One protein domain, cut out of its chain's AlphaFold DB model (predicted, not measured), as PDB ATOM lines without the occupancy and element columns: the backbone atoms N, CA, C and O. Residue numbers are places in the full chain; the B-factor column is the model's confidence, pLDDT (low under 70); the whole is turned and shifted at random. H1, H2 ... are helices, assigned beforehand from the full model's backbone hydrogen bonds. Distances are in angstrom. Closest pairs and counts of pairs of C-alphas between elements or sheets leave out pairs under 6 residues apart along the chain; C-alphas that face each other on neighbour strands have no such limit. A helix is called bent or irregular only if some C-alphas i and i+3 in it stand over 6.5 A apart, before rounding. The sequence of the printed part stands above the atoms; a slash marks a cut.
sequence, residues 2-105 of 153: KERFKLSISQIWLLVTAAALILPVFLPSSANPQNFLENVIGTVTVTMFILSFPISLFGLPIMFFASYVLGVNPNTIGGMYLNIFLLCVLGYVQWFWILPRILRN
ATOM      1  N   LYS A   2     -27.143 -39.076   8.790       60.34
ATOM      2  CA  LYS A   2     -27.188 -37.713   8.202       60.34
ATOM      3  C   LYS A   2     -26.415 -37.541   6.879       60.34
ATOM      4  O   LYS A   2     -26.898 -36.846   5.994       60.34
ATOM      5  N   GLU A   3     -25.246 -38.163   6.720       67.94
ATOM      6  CA  GLU A   3     -24.412 -37.972   5.518       67.94
ATOM      7  C   GLU A   3     -24.977 -38.639   4.262       67.94
ATOM      8  O   GLU A   3     -25.006 -38.019   3.205       67.94
ATOM      9  N   ARG A   4     -25.518 -39.859   4.383       68.44
ATOM     10  CA  ARG A   4     -26.150 -40.569   3.256       68.44
ATOM     11  C   ARG A   4     -27.382 -39.823   2.735       68.44
ATOM     12  O   ARG A   4     -27.601 -39.766   1.532       68.44
ATOM     13  N   PHE A   5     -28.148 -39.208   3.638       70.44
ATOM     14  CA  PHE A   5     -29.311 -38.394   3.283       70.44
ATOM     15  C   PHE A   5     -28.918 -37.099   2.552       70.44
ATOM     16  O   PHE A   5     -29.493 -36.785   1.515       70.44
ATOM     17  N   LYS A   6     -27.883 -36.390   3.030       69.44
ATOM     18  CA  LYS A   6     -27.326 -35.214   2.333       69.44
ATOM     19  C   LYS A   6     -26.818 -35.560   0.933       69.44
ATOM     20  O   LYS A   6     -27.043 -34.802  -0.005       69.44
ATOM     21  N   LEU A   7     -26.147 -36.702   0.801       74.88
ATOM     22  CA  LEU A   7     -25.582 -37.159  -0.465       74.88
ATOM     23  C   LEU A   7     -26.690 -37.534  -1.464       74.88
ATOM     24  O   LEU A   7     -26.613 -37.139  -2.622       74.88
ATOM     25  N   SER A   8     -27.763 -38.178  -0.995       81.69
ATOM     26  CA  SER A   8     -28.951 -38.478  -1.807       81.69
ATOM     27  C   SER A   8     -29.663 -37.211  -2.304       81.69
ATOM     28  O   SER A   8     -29.930 -37.078  -3.495       81.69
ATOM     29  N   ILE A   9     -29.887 -36.220  -1.430       80.12
ATOM     30  CA  ILE A   9     -30.494 -34.937  -1.833       80.12
ATOM     31  C   ILE A   9     -29.614 -34.199  -2.844       80.12
ATOM     32  O   ILE A   9     -30.129 -33.656  -3.818       80.12
ATOM     33  N   SER A  10     -28.294 -34.211  -2.639       80.12
ATOM     34  CA  SER A  10     -27.341 -33.614  -3.576       80.12
ATOM     35  C   SER A  10     -27.450 -34.229  -4.970       80.12
ATOM     36  O   SER A  10     -27.536 -33.514  -5.968       80.12
ATOM     37  N   GLN A  11     -27.515 -35.559  -5.034       83.19
ATOM     38  CA  GLN A  11     -27.652 -36.300  -6.286       83.19
ATOM     39  C   GLN A  11     -28.984 -36.016  -6.985       83.19
ATOM     40  O   GLN A  11     -28.990 -35.785  -8.191       83.19
ATOM     41  N   ILE A  12     -30.094 -35.984  -6.240       85.00
ATOM     42  CA  ILE A  12     -31.416 -35.652  -6.792       85.00
ATOM     43  C   ILE A  12     -31.412 -34.226  -7.348       85.00
ATOM     44  O   ILE A  12     -31.869 -34.006  -8.467       85.00
ATOM     45  N   TRP A  13     -30.853 -33.269  -6.606       85.81
ATOM     46  CA  TRP A  13     -30.761 -31.882  -7.054       85.81
ATOM     47  C   TRP A  13     -29.908 -31.762  -8.321       85.81
ATOM     48  O   TRP A  13     -30.347 -31.157  -9.292       85.81
ATOM     49  N   LEU A  14     -28.732 -32.397  -8.358       84.75
ATOM     50  CA  LEU A  14     -27.868 -32.401  -9.542       84.75
ATOM     51  C   LEU A  14     -28.552 -33.031 -10.756       84.75
ATOM     52  O   LEU A  14     -28.409 -32.513 -11.860       84.75
ATOM     53  N   LEU A  15     -29.310 -34.110 -10.563       86.81
ATOM     54  CA  LEU A  15     -30.046 -34.769 -11.640       86.81
ATOM     55  C   LEU A  15     -31.146 -33.860 -12.196       86.81
ATOM     56  O   LEU A  15     -31.237 -33.687 -13.412       86.81
ATOM     57  N   VAL A  16     -31.941 -33.239 -11.321       85.25
ATOM     58  CA  VAL A  16     -32.985 -32.281 -11.720       85.25
ATOM     59  C   VAL A  16     -32.368 -31.086 -12.445       85.25
ATOM     60  O   VAL A  16     -32.886 -30.653 -13.473       85.25
ATOM     61  N   THR A  17     -31.229 -30.593 -11.966       82.75
ATOM     62  CA  THR A  17     -30.526 -29.462 -12.570       82.75
ATOM     63  C   THR A  17     -29.910 -29.796 -13.922       82.75
ATOM     64  O   THR A  17     -30.037 -29.014 -14.864       82.75
ATOM     65  N   ALA A  18     -29.304 -30.973 -14.059       85.06
ATOM     66  CA  ALA A  18     -28.799 -31.455 -15.336       85.06
ATOM     67  C   ALA A  18     -29.939 -31.615 -16.352       85.06
ATOM     68  O   ALA A  18     -29.832 -31.129 -17.476       85.06
ATOM     69  N   ALA A  19     -31.059 -32.220 -15.943       84.12
ATOM     70  CA  ALA A  19     -32.237 -32.350 -16.796       84.12
ATOM     71  C   ALA A  19     -32.772 -30.977 -17.228       84.12
ATOM     72  O   ALA A  19     -33.033 -30.769 -18.407       84.12
ATOM     73  N   ALA A  20     -32.866 -30.025 -16.301       82.12
ATOM     74  CA  ALA A  20     -33.317 -28.663 -16.567       82.12
ATOM     75  C   ALA A  20     -32.402 -27.881 -17.523       82.12
ATOM     76  O   ALA A  20     -32.896 -27.099 -18.324       82.12
ATOM     77  N   LEU A  21     -31.083 -28.090 -17.490       80.69
ATOM     78  CA  LEU A  21     -30.167 -27.437 -18.433       80.69
ATOM     79  C   LEU A  21     -30.211 -28.069 -19.830       80.69
ATOM     80  O   LEU A  21     -29.992 -27.381 -20.824       80.69
ATOM     81  N   ILE A  22     -30.493 -29.369 -19.906       82.69
ATOM     82  CA  ILE A  22     -30.444 -30.146 -21.147       82.69
ATOM     83  C   ILE A  22     -31.782 -30.108 -21.900       82.69
ATOM     84  O   ILE A  22     -31.797 -29.947 -23.118       82.69
ATOM     85  N   LEU A  23     -32.909 -30.231 -21.193       80.88
ATOM     86  CA  LEU A  23     -34.259 -30.275 -21.774       80.88
ATOM     87  C   LEU A  23     -34.550 -29.138 -22.769       80.88
ATOM     88  O   LEU A  23     -35.049 -29.431 -23.856       80.88
ATOM     89  N   PRO A  24     -34.221 -27.868 -22.468       77.19
ATOM     90  CA  PRO A  24     -34.533 -26.769 -23.371       77.19
ATOM     91  C   PRO A  24     -33.702 -26.760 -24.661       77.19
ATOM     92  O   PRO A  24     -34.110 -26.135 -25.633       77.19
ATOM     93  N   VAL A  25     -32.570 -27.474 -24.697       78.12
ATOM     94  CA  VAL A  25     -31.736 -27.617 -25.906       78.12
ATOM     95  C   VAL A  25     -32.407 -28.531 -26.933       78.12
ATOM     96  O   VAL A  25     -32.270 -28.321 -28.135       78.12
ATOM     97  N   PHE A  26     -33.129 -29.550 -26.464       75.94
ATOM     98  CA  PHE A  26     -33.725 -30.580 -27.317       75.94
ATOM     99  C   PHE A  26     -35.206 -30.349 -27.616       75.94
ATOM    100  O   PHE A  26     -35.721 -30.907 -28.586       75.94
ATOM    101  N   LEU A  27     -35.895 -29.543 -26.808       73.69
ATOM    102  CA  LEU A  27     -37.309 -29.250 -26.999       73.69
ATOM    103  C   LEU A  27     -37.502 -27.858 -27.613       73.69
ATOM    104  O   LEU A  27     -36.917 -26.888 -27.130       73.69
ATOM    105  N   PRO A  28     -38.330 -27.733 -28.663       63.59
ATOM    106  CA  PRO A  28     -38.569 -26.456 -29.312       63.59
ATOM    107  C   PRO A  28     -39.222 -25.479 -28.332       63.59
ATOM    108  O   PRO A  28     -40.187 -25.809 -27.649       63.59
ATOM    109  N   SER A  29     -38.700 -24.257 -28.293       64.81
ATOM    110  CA  SER A  29     -39.245 -23.165 -27.494       64.81
ATOM    111  C   SER A  29     -39.476 -21.959 -28.391       64.81
ATOM    112  O   SER A  29     -38.553 -21.491 -29.059       64.81
ATOM    113  N   SER A  30     -40.704 -21.447 -28.417       64.25
ATOM    114  CA  SER A  30     -41.054 -20.253 -29.185       64.25
ATOM    115  C   SER A  30     -40.913 -18.993 -28.326       64.25
ATOM    116  O   SER A  30     -41.106 -19.017 -27.112       64.25
ATOM    117  N   ALA A  31     -40.562 -17.873 -28.963       57.59
ATOM    118  CA  ALA A  31     -40.452 -16.577 -28.291       57.59
ATOM    119  C   ALA A  31     -41.826 -15.965 -27.939       57.59
ATOM    120  O   ALA A  31     -41.904 -15.131 -27.047       57.59
ATOM    121  N   ASN A  32     -42.898 -16.400 -28.616       59.47
ATOM    122  CA  ASN A  32     -44.287 -15.990 -28.375       59.47
ATOM    123  C   ASN A  32     -45.195 -17.228 -28.276       59.47
ATOM    124  O   ASN A  32     -45.913 -17.548 -29.226       59.47
ATOM    125  N   PRO A  33     -45.143 -17.970 -27.163       58.66
ATOM    126  CA  PRO A  33     -46.046 -19.088 -26.936       58.66
ATOM    127  C   PRO A  33     -47.451 -18.563 -26.595       58.66
ATOM    128  O   PRO A  33     -47.595 -17.649 -25.783       58.66
ATOM    129  N   GLN A  34     -48.502 -19.144 -27.181       63.72
ATOM    130  CA  GLN A  34     -49.883 -18.856 -26.759       63.72
ATOM    131  C   GLN A  34     -50.159 -19.410 -25.351       63.72
ATOM    132  O   GLN A  34     -50.929 -18.816 -24.600       63.72
ATOM    133  N   ASN A  35     -49.474 -20.496 -24.969       62.88
ATOM    134  CA  ASN A  35     -49.561 -21.122 -23.653       62.88
ATOM    135  C   ASN A  35     -48.188 -21.156 -22.964       62.88
ATOM    136  O   ASN A  35     -47.227 -21.692 -23.506       62.88
ATOM    137  N   PHE A  36     -48.092 -20.670 -21.723       59.47
ATOM    138  CA  PHE A  36     -46.837 -20.678 -20.953       59.47
ATOM    139  C   PHE A  36     -46.218 -22.086 -20.805       59.47
ATOM    140  O   PHE A  36     -44.999 -22.228 -20.828       59.47
ATOM    141  N   LEU A  37     -47.056 -23.128 -20.719       60.97
ATOM    142  CA  LEU A  37     -46.632 -24.531 -20.606       60.97
ATOM    143  C   LEU A  37     -46.039 -25.110 -21.901       60.97
ATOM    144  O   LEU A  37     -45.309 -26.094 -21.839       60.97
ATOM    145  N   GLU A  38     -46.310 -24.507 -23.061       64.56
ATOM    146  CA  GLU A  38     -45.667 -24.892 -24.329       64.56
ATOM    147  C   GLU A  38     -44.241 -24.340 -24.429       64.56
ATOM    148  O   GLU A  38     -43.441 -24.798 -25.243       64.56
ATOM    149  N   ASN A  39     -43.891 -23.375 -23.574       77.69
ATOM    150  CA  ASN A  39     -42.545 -22.841 -23.482       77.69
ATOM    151  C   ASN A  39     -41.754 -23.600 -22.413       77.69
ATOM    152  O   ASN A  39     -41.793 -23.301 -21.213       77.69
ATOM    153  N   VAL A  40     -41.011 -24.601 -22.883       80.94
ATOM    154  CA  VAL A  40     -40.138 -25.439 -22.052       80.94
ATOM    155  C   VAL A  40     -39.098 -24.595 -21.316       80.94
ATOM    156  O   VAL A  40     -38.873 -24.823 -20.129       80.94
ATOM    157  N   ILE A  41     -38.521 -23.580 -21.970       81.38
ATOM    158  CA  ILE A  41     -37.556 -22.669 -21.337       81.38
ATOM    159  C   ILE A  41     -38.226 -21.913 -20.181       81.38
ATOM    160  O   ILE A  41     -37.666 -21.834 -19.086       81.38
ATOM    161  N   GLY A  42     -39.440 -21.397 -20.381       77.25
ATOM    162  CA  GLY A  42     -40.209 -20.703 -19.344       77.25
ATOM    163  C   GLY A  42     -40.528 -21.603 -18.150       77.25
ATOM    164  O   GLY A  42     -40.286 -21.223 -17.002       77.25
ATOM    165  N   THR A  43     -40.984 -22.824 -18.420       82.38
ATOM    166  CA  THR A  43     -41.305 -23.815 -17.380       82.38
ATOM    167  C   THR A  43     -40.066 -24.182 -16.564       82.38
ATOM    168  O   THR A  43     -40.089 -24.110 -15.336       82.38
ATOM    169  N   VAL A  44     -38.952 -24.478 -17.238       86.19
ATOM    170  CA  VAL A  44     -37.664 -24.767 -16.593       86.19
ATOM    171  C   VAL A  44     -37.174 -23.582 -15.762       86.19
ATOM    172  O   VAL A  44     -36.681 -23.779 -14.652       86.19
ATOM    173  N   THR A  45     -37.346 -22.353 -16.255       83.44
ATOM    174  CA  THR A  45     -36.973 -21.136 -15.518       83.44
ATOM    175  C   THR A  45     -37.750 -21.028 -14.207       83.44
ATOM    176  O   THR A  45     -37.155 -20.764 -13.164       83.44
ATOM    177  N   VAL A  46     -39.060 -21.298 -14.220       83.19
ATOM    178  CA  VAL A  46     -39.889 -21.296 -13.002       83.19
ATOM    179  C   VAL A  46     -39.483 -22.417 -12.047       83.19
ATOM    180  O   VAL A  46     -39.341 -22.174 -10.848       83.19
ATOM    181  N   THR A  47     -39.231 -23.627 -12.550       85.62
ATOM    182  CA  THR A  47     -38.738 -24.737 -11.719       85.62
ATOM    183  C   THR A  47     -37.413 -24.377 -11.046       85.62
ATOM    184  O   THR A  47     -37.258 -24.573  -9.840       85.62
ATOM    185  N   MET A  48     -36.483 -23.781 -11.793       84.75
ATOM    186  CA  MET A  48     -35.198 -23.311 -11.275       84.75
ATOM    187  C   MET A  48     -35.339 -22.175 -10.270       84.75
ATOM    188  O   MET A  48     -34.617 -22.140  -9.272       84.75
ATOM    189  N   PHE A  49     -36.290 -21.273 -10.492       85.00
ATOM    190  CA  PHE A  49     -36.597 -20.195  -9.563       85.00
ATOM    191  C   PHE A  49     -37.085 -20.730  -8.211       85.00
ATOM    192  O   PHE A  49     -36.601 -20.278  -7.171       85.00
ATOM    193  N   ILE A  50     -37.984 -21.720  -8.223       86.19
ATOM    194  CA  ILE A  50     -38.502 -22.374  -7.011       86.19
ATOM    195  C   ILE A  50     -37.389 -23.151  -6.305       86.19
ATOM    196  O   ILE A  50     -37.209 -23.010  -5.096       86.19
ATOM    197  N   LEU A  51     -36.597 -23.925  -7.053       84.25
ATOM    198  CA  LEU A  51     -35.463 -24.674  -6.503       84.25
ATOM    199  C   LEU A  51     -34.395 -23.768  -5.888       84.25
ATOM    200  O   LEU A  51     -33.664 -24.206  -5.007       84.25
ATOM    201  N   SER A  52     -34.306 -22.522  -6.338       84.94
ATOM    202  CA  SER A  52     -33.321 -21.546  -5.864       84.94
ATOM    203  C   SER A  52     -33.905 -20.558  -4.855       84.94
ATOM    204  O   SER A  52     -33.233 -19.599  -4.484       84.94
ATOM    205  N   PHE A  53     -35.150 -20.752  -4.409       82.88
ATOM    206  CA  PHE A  53     -35.765 -19.917  -3.381       82.88
ATOM    207  C   PHE A  53     -35.151 -20.224  -2.002       82.88
ATOM    208  O   PHE A  53     -35.011 -21.404  -1.667       82.88
ATOM    209  N   PRO A  54     -34.817 -19.216  -1.166       83.94
ATOM    210  CA  PRO A  54     -35.140 -17.789  -1.306       83.94
ATOM    211  C   PRO A  54     -34.115 -16.939  -2.071       83.94
ATOM    212  O   PRO A  54     -34.408 -15.786  -2.389       83.94
ATOM    213  N   ILE A  55     -32.920 -17.455  -2.369       84.44
ATOM    214  CA  ILE A  55     -31.832 -16.643  -2.946       84.44
ATOM    215  C   ILE A  55     -32.139 -16.184  -4.379       84.44
ATOM    216  O   ILE A  55     -31.618 -15.163  -4.824       84.44
ATOM    217  N   SER A  56     -33.061 -16.849  -5.073       83.56
ATOM    218  CA  SER A  56     -33.581 -16.432  -6.379       83.56
ATOM    219  C   SER A  56     -34.151 -15.009  -6.405       83.56
ATOM    220  O   SER A  56     -34.123 -14.378  -7.461       83.56
ATOM    221  N   LEU A  57     -34.578 -14.450  -5.264       83.06
ATOM    222  CA  LEU A  57     -34.988 -13.041  -5.154       83.06
ATOM    223  C   LEU A  57     -33.852 -12.065  -5.498       83.06
ATOM    224  O   LEU A  57     -34.111 -11.008  -6.068       83.06
ATOM    225  N   PHE A  58     -32.596 -12.437  -5.232       81.06
ATOM    226  CA  PHE A  58     -31.425 -11.669  -5.669       81.06
ATOM    227  C   PHE A  58     -31.150 -11.812  -7.171       81.06
ATOM    228  O   PHE A  58     -30.455 -10.975  -7.745       81.06
ATOM    229  N   GLY A  59     -31.732 -12.816  -7.830       75.38
ATOM    230  CA  GLY A  59     -31.664 -12.978  -9.279       75.38
ATOM    231  C   GLY A  59     -32.324 -11.820 -10.031       75.38
ATOM    232  O   GLY A  59     -31.788 -11.383 -11.042       75.38
ATOM    233  N   LEU A  60     -33.421 -11.253  -9.515       78.31
ATOM    234  CA  LEU A  60     -34.124 -10.125 -10.146       78.31
ATOM    235  C   LEU A  60     -33.232  -8.872 -10.310       78.31
ATOM    236  O   LEU A  60     -33.093  -8.399 -11.441       78.31
ATOM    237  N   PRO A  61     -32.571  -8.353  -9.252       80.94
ATOM    238  CA  PRO A  61     -31.598  -7.269  -9.384       80.94
ATOM    239  C   PRO A  61     -30.454  -7.588 -10.351       80.94
ATOM    240  O   PRO A  61     -30.056  -6.731 -11.138       80.94
ATOM    241  N   ILE A  62     -29.929  -8.818 -10.313       79.44
ATOM    242  CA  ILE A  62     -28.804  -9.217 -11.168       79.44
ATOM    243  C   ILE A  62     -29.229  -9.264 -12.639       79.44
ATOM    244  O   ILE A  62     -28.479  -8.837 -13.511       79.44
ATOM    245  N   MET A  63     -30.447  -9.718 -12.920       76.81
ATOM    246  CA  MET A  63     -31.000  -9.740 -14.271       76.81
ATOM    247  C   MET A  63     -31.298  -8.344 -14.803       76.81
ATOM    248  O   MET A  63     -31.039  -8.069 -15.974       76.81
ATOM    249  N   PHE A  64     -31.776  -7.442 -13.944       80.88
ATOM    250  CA  PHE A  64     -31.910  -6.032 -14.296       80.88
ATOM    251  C   PHE A  64     -30.547  -5.422 -14.643       80.88
ATOM    252  O   PHE A  64     -30.401  -4.768 -15.675       80.88
ATOM    253  N   PHE A  65     -29.524  -5.706 -13.834       81.56
ATOM    254  CA  PHE A  65     -28.156  -5.263 -14.094       81.56
ATOM    255  C   PHE A  65     -27.592  -5.847 -15.397       81.56
ATOM    256  O   PHE A  65     -27.041  -5.108 -16.207       81.56
ATOM    257  N   ALA A  66     -27.773  -7.146 -15.646       78.81
ATOM    258  CA  ALA A  66     -27.347  -7.795 -16.885       78.81
ATOM    259  C   ALA A  66     -28.044  -7.188 -18.112       78.81
ATOM    260  O   ALA A  66     -27.393  -6.924 -19.119       78.81
ATOM    261  N   SER A  67     -29.341  -6.887 -18.017       81.44
ATOM    262  CA  SER A  67     -30.058  -6.203 -19.094       81.44
ATOM    263  C   SER A  67     -29.529  -4.793 -19.339       81.44
ATOM    264  O   SER A  67     -29.419  -4.385 -20.493       81.44
ATOM    265  N   TYR A  68     -29.219  -4.048 -18.279       82.88
ATOM    266  CA  TYR A  68     -28.775  -2.660 -18.382       82.88
ATOM    267  C   TYR A  68     -27.327  -2.540 -18.875       82.88
ATOM    268  O   TYR A  68     -27.021  -1.679 -19.694       82.88
ATOM    269  N   VAL A  69     -26.438  -3.415 -18.399       84.88
ATOM    270  CA  VAL A  69     -24.993  -3.338 -18.661       84.88
ATOM    271  C   VAL A  69     -24.570  -4.170 -19.868       84.88
ATOM    272  O   VAL A  69     -23.760  -3.713 -20.668       84.88
ATOM    273  N   LEU A  70     -25.105  -5.384 -20.014       78.44
ATOM    274  CA  LEU A  70     -24.741  -6.294 -21.108       78.44
ATOM    275  C   LEU A  70     -25.683  -6.166 -22.313       78.44
ATOM    276  O   LEU A  70     -25.452  -6.807 -23.334       78.44
ATOM    277  N   GLY A  71     -26.763  -5.384 -22.198       80.31
ATOM    278  CA  GLY A  71     -27.772  -5.236 -23.251       80.31
ATOM    279  C   GLY A  71     -28.555  -6.521 -23.542       80.31
ATOM    280  O   GLY A  71     -29.232  -6.618 -24.566       80.31
ATOM    281  N   VAL A  72     -28.466  -7.532 -22.670       80.12
ATOM    282  CA  VAL A  72     -29.145  -8.818 -22.860       80.12
ATOM    283  C   VAL A  72     -30.592  -8.682 -22.415       80.12
ATOM    284  O   VAL A  72     -30.882  -8.603 -21.224       80.12
ATOM    285  N   ASN A  73     -31.520  -8.689 -23.370       78.88
ATOM    286  CA  ASN A  73     -32.940  -8.651 -23.046       78.88
ATOM    287  C   ASN A  73     -33.363  -9.983 -22.381       78.88
ATOM    288  O   ASN A  73     -33.276 -11.034 -23.028       78.88
ATOM    289  N   PRO A  74     -33.853  -9.961 -21.125       69.81
ATOM    290  CA  PRO A  74     -34.173 -11.163 -20.350       69.81
ATOM    291  C   PRO A  74     -35.332 -11.982 -20.932       69.81
ATOM    292  O   PRO A  74     -35.444 -13.167 -20.628       69.81
ATOM    293  N   ASN A  75     -36.159 -11.372 -21.785       73.75
ATOM    294  CA  ASN A  75     -37.301 -12.016 -22.436       73.75
ATOM    295  C   ASN A  75     -36.941 -12.642 -23.791       73.75
ATOM    296  O   ASN A  75     -37.783 -13.259 -24.437       73.75
ATOM    297  N   THR A  76     -35.701 -12.476 -24.254       77.19
ATOM    298  CA  THR A  76     -35.212 -13.214 -25.425       77.19
ATOM    299  C   THR A  76     -34.842 -14.635 -25.028       77.19
ATOM    300  O   THR A  76     -34.459 -14.883 -23.888       77.19
ATOM    301  N   ILE A  77     -34.869 -15.562 -25.988       74.94
ATOM    302  CA  ILE A  77     -34.445 -16.955 -25.775       74.94
ATOM    303  C   ILE A  77     -33.052 -17.007 -25.121       74.94
ATOM    304  O   ILE A  77     -32.869 -17.686 -24.115       74.94
ATOM    305  N   GLY A  78     -32.088 -16.224 -25.625       76.06
ATOM    306  CA  GLY A  78     -30.740 -16.138 -25.050       76.06
ATOM    307  C   GLY A  78     -30.713 -15.578 -23.623       76.06
ATOM    308  O   GLY A  78     -30.011 -16.111 -22.765       76.06
ATOM    309  N   GLY A  79     -31.522 -14.555 -23.337       78.81
ATOM    310  CA  GLY A  79     -31.676 -14.012 -21.985       78.81
ATOM    311  C   GLY A  79     -32.299 -15.007 -21.004       78.81
ATOM    312  O   GLY A  79     -31.878 -15.078 -19.850       78.81
ATOM    313  N   MET A  80     -33.240 -15.833 -21.461       80.25
ATOM    314  CA  MET A  80     -33.840 -16.887 -20.644       80.25
ATOM    315  C   MET A  80     -32.850 -18.021 -20.322       80.25
ATOM    316  O   MET A  80     -32.853 -18.533 -19.204       80.25
ATOM    317  N   TYR A  81     -31.942 -18.369 -21.237       81.69
ATOM    318  CA  TYR A  81     -30.843 -19.297 -20.931       81.69
ATOM    319  C   TYR A  81     -29.888 -18.735 -19.876       81.69
ATOM    320  O   TYR A  81     -29.504 -19.444 -18.945       81.69
ATOM    321  N   LEU A  82     -29.540 -17.452 -19.994       83.69
ATOM    322  CA  LEU A  82     -28.700 -16.769 -19.013       83.69
ATOM    323  C   LEU A  82     -29.377 -16.737 -17.632       83.69
ATOM    324  O   LEU A  82     -28.726 -17.009 -16.626       83.69
ATOM    325  N   ASN A  83     -30.692 -16.507 -17.599       83.88
ATOM    326  CA  ASN A  83     -31.540 -16.626 -16.410       83.88
ATOM    327  C   ASN A  83     -31.447 -18.010 -15.754       83.88
ATOM    328  O   ASN A  83     -31.173 -18.114 -14.559       83.88
ATOM    329  N   ILE A  84     -31.667 -19.077 -16.530       85.50
ATOM    330  CA  ILE A  84     -31.613 -20.464 -16.040       85.50
ATOM    331  C   ILE A  84     -30.230 -20.767 -15.464       85.50
ATOM    332  O   ILE A  84     -30.128 -21.318 -14.367       85.50
ATOM    333  N   PHE A  85     -29.171 -20.372 -16.172       84.88
ATOM    334  CA  PHE A  85     -27.800 -20.554 -15.708       84.88
ATOM    335  C   PHE A  85     -27.550 -19.825 -14.382       84.88
ATOM    336  O   PHE A  85     -27.010 -20.403 -13.440       84.88
ATOM    337  N   LEU A  86     -27.999 -18.575 -14.277       86.19
ATOM    338  CA  LEU A  86     -27.824 -17.766 -13.079       86.19
ATOM    339  C   LEU A  86     -28.580 -18.345 -11.876       86.19
ATOM    340  O   LEU A  86     -28.005 -18.478 -10.796       86.19
ATOM    341  N   LEU A  87     -29.838 -18.748 -12.070       86.94
ATOM    342  CA  LEU A  87     -30.638 -19.404 -11.035       86.94
ATOM    343  C   LEU A  87     -30.003 -20.731 -10.610       86.94
ATOM    344  O   LEU A  87     -29.880 -20.980  -9.419       86.94
ATOM    345  N   CYS A  88     -29.500 -21.528 -11.552       86.12
ATOM    346  CA  CYS A  88     -28.770 -22.758 -11.252       86.12
ATOM    347  C   CYS A  88     -27.551 -22.503 -10.344       86.12
ATOM    348  O   CYS A  88     -27.364 -23.202  -9.346       86.12
ATOM    349  N   VAL A  89     -26.736 -21.488 -10.650       87.00
ATOM    350  CA  VAL A  89     -25.571 -21.118  -9.826       87.00
ATOM    351  C   VAL A  89     -26.005 -20.652  -8.434       87.00
ATOM    352  O   VAL A  89     -25.437 -21.095  -7.432       87.00
ATOM    353  N   LEU A  90     -27.034 -19.805  -8.350       87.00
ATOM    354  CA  LEU A  90     -27.573 -19.332  -7.073       87.00
ATOM    355  C   LEU A  90     -28.130 -20.484  -6.226       87.00
ATOM    356  O   LEU A  90     -27.819 -20.571  -5.037       87.00
ATOM    357  N   GLY A  91     -28.892 -21.395  -6.829       85.81
ATOM    358  CA  GLY A  91     -29.414 -22.587  -6.169       85.81
ATOM    359  C   GLY A  91     -28.298 -23.508  -5.677       85.81
ATOM    360  O   GLY A  91     -28.343 -23.971  -4.537       85.81
ATOM    361  N   TYR A  92     -27.248 -23.716  -6.476       85.88
ATOM    362  CA  TYR A  92     -26.089 -24.509  -6.061       85.88
ATOM    363  C   TYR A  92     -25.409 -23.905  -4.822       85.88
ATOM    364  O   TYR A  92     -25.192 -24.585  -3.815       85.88
ATOM    365  N   VAL A  93     -25.125 -22.601  -4.863       87.06
ATOM    366  CA  VAL A  93     -24.530 -21.870  -3.735       87.06
ATOM    367  C   VAL A  93     -25.437 -21.939  -2.501       87.06
ATOM    368  O   VAL A  93     -24.958 -22.186  -1.391       87.06
ATOM    369  N   GLN A  94     -26.750 -21.801  -2.680       86.81
ATOM    370  CA  GLN A  94     -27.720 -21.915  -1.598       86.81
ATOM    371  C   GLN A  94     -27.650 -23.278  -0.899       86.81
ATOM    372  O   GLN A  94     -27.444 -23.338   0.316       86.81
ATOM    373  N   TRP A  95     -27.837 -24.365  -1.648       82.56
ATOM    374  CA  TRP A  95     -28.036 -25.697  -1.074       82.56
ATOM    375  C   TRP A  95     -26.746 -26.335  -0.572       82.56
ATOM    376  O   TRP A  95     -26.771 -27.045   0.436       82.56
ATOM    377  N   PHE A  96     -25.616 -26.065  -1.226       83.62
ATOM    378  CA  PHE A  96     -24.351 -26.728  -0.904       83.62
ATOM    379  C   PHE A  96     -23.382 -25.864  -0.115       83.62
ATOM    380  O   PHE A  96     -22.501 -26.411   0.549       83.62
ATOM    381  N   TRP A  97     -23.546 -24.541  -0.127       83.12
ATOM    382  CA  TRP A  97     -22.647 -23.653   0.602       83.12
ATOM    383  C   TRP A  97     -23.315 -22.983   1.797       83.12
ATOM    384  O   TRP A  97     -22.804 -23.065   2.917       83.12
ATOM    385  N   ILE A  98     -24.470 -22.354   1.583       83.06
ATOM    386  CA  ILE A  98     -25.143 -21.550   2.609       83.06
ATOM    387  C   ILE A  98     -25.905 -22.442   3.586       83.06
ATOM    388  O   ILE A  98     -25.694 -22.346   4.796       83.06
ATOM    389  N   LEU A  99     -26.733 -23.360   3.084       81.12
ATOM    390  CA  LEU A  99     -27.560 -24.215   3.931       81.12
ATOM    391  C   LEU A  99     -26.728 -25.076   4.903       81.12
ATOM    392  O   LEU A  99     -27.066 -25.105   6.087       81.12
ATOM    393  N   PRO A 100     -25.617 -25.727   4.497       78.06
ATOM    394  CA  PRO A 100     -24.806 -26.500   5.431       78.06
ATOM    395  C   PRO A 100     -24.125 -25.627   6.483       78.06
ATOM    396  O   PRO A 100     -23.918 -26.106   7.592       78.06
ATOM    397  N   ARG A 101     -23.793 -24.369   6.163       80.44
ATOM    398  CA  ARG A 101     -23.232 -23.411   7.128       80.44
ATOM    399  C   ARG A 101     -24.277 -22.967   8.145       80.44
ATOM    400  O   ARG A 101     -23.997 -23.024   9.335       80.44
ATOM    401  N   ILE A 102     -25.485 -22.618   7.700       77.56
ATOM    402  CA  ILE A 102     -26.588 -22.235   8.595       77.56
ATOM    403  C   ILE A 102     -26.979 -23.411   9.498       77.56
ATOM    404  O   ILE A 102     -27.093 -23.245  10.705       77.56
ATOM    405  N   LEU A 103     -27.112 -24.616   8.938       74.00
ATOM    406  CA  LEU A 103     -27.448 -25.826   9.700       74.00
ATOM    407  C   LEU A 103     -26.315 -26.312  10.621       74.00
ATOM    408  O   LEU A 103     -26.577 -27.121  11.509       74.00
ATOM    409  N   ARG A 104     -25.064 -25.887  10.391       68.31
ATOM    410  CA  ARG A 104     -23.902 -26.202  11.243       68.31
ATOM    411  C   ARG A 104     -23.679 -25.154  12.335       68.31
ATOM    412  O   ARG A 104     -22.802 -25.359  13.167       68.31
ATOM    413  N   ASN A 105     -24.465 -24.077  12.374       57.41
ATOM    414  CA  ASN A 105     -24.493 -23.202  13.540       57.41
ATOM    415  C   ASN A 105     -25.110 -23.978  14.708       57.41
ATOM    416  O   ASN A 105     -26.315 -23.958  14.942       57.41
TER     417      ASN A 105
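What this domain is: This is residues 2 to 105 of the 153 residues of an uncharacterized protein of Pyrinomonadaceae bacterium (UniProt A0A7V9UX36). Two long helices, H1 and H4, run side by side in opposite directions, and the shorter H2 packs beside them, making a triangular bundle. H3 packs slantwise on H4, away from H1, and the link of residues 27 to 39 loops out at one end of the bundle. The 104 printed residues, all helix by class, hold H1, H2, H3 and H4 in that order, with no named strand. The whole is only just compact, close to loose, with a radius of gyration of the C-alphas of 15.1 A, and elongated, spanning 46 by 30 by 18 A.

How they stand to each other: Start at H1, residues 2 to 26, which touches H2, residues 40 to 51, with residues 17 to 24 alone; the closest C-alphas, of Pro 24 and Ile 41, are 5.5 A apart. This helical hairpin has a shallow tilt of 21 degrees. H2 and H3, residues 55 to 69, are close but not clearly touching, C-alphas 49 and 56 being closest at 5.8 A. The hub is H4, residues 77 to 103. It touches H2 the same way at a shallow tilt of 17 degrees, closest at C-alphas 45 and 84, 5.4 A. It touches H1 opposite ways at 3 degrees, a shallow tilt, with residues 84 to 96 alone, closest at C-alphas 17 and 88, 7.1 A. H3 and H4 form a hairpin at 38 degrees, only just steep, closest at C-alphas 56 and 87, 6.3 A. H1 and H3 are apart. Every O i to N i+4 pair is within hydrogen-bond range in H2, against 18 of 21 in H1, 8 of 11 in H3 and 20 of 23 in H4.

Where its parts are: Find C-alpha 2 at (-27.188, -37.713, 8.202); from there H1 runs 36.8 A to C-alpha 26, only just irregular, with C-alphas 21 and 24 6.6 A apart. H2 covers 16.3 A and H3 21.7 A. H4 runs 37.2 A, with a kink of 26 degrees near residue 94, to C-alpha 103 at (-27.448, -25.826, 9.700).

The domain as a whole: The farthest C-alphas, of Gln 34 and Asn 105, are 47.8 A apart. The printed part has no cut; the link from H1 to H2 is long. Look for pLDDT under 70 at residues 2 to 4, 6, 28 to 38, 74 and 104 to 105.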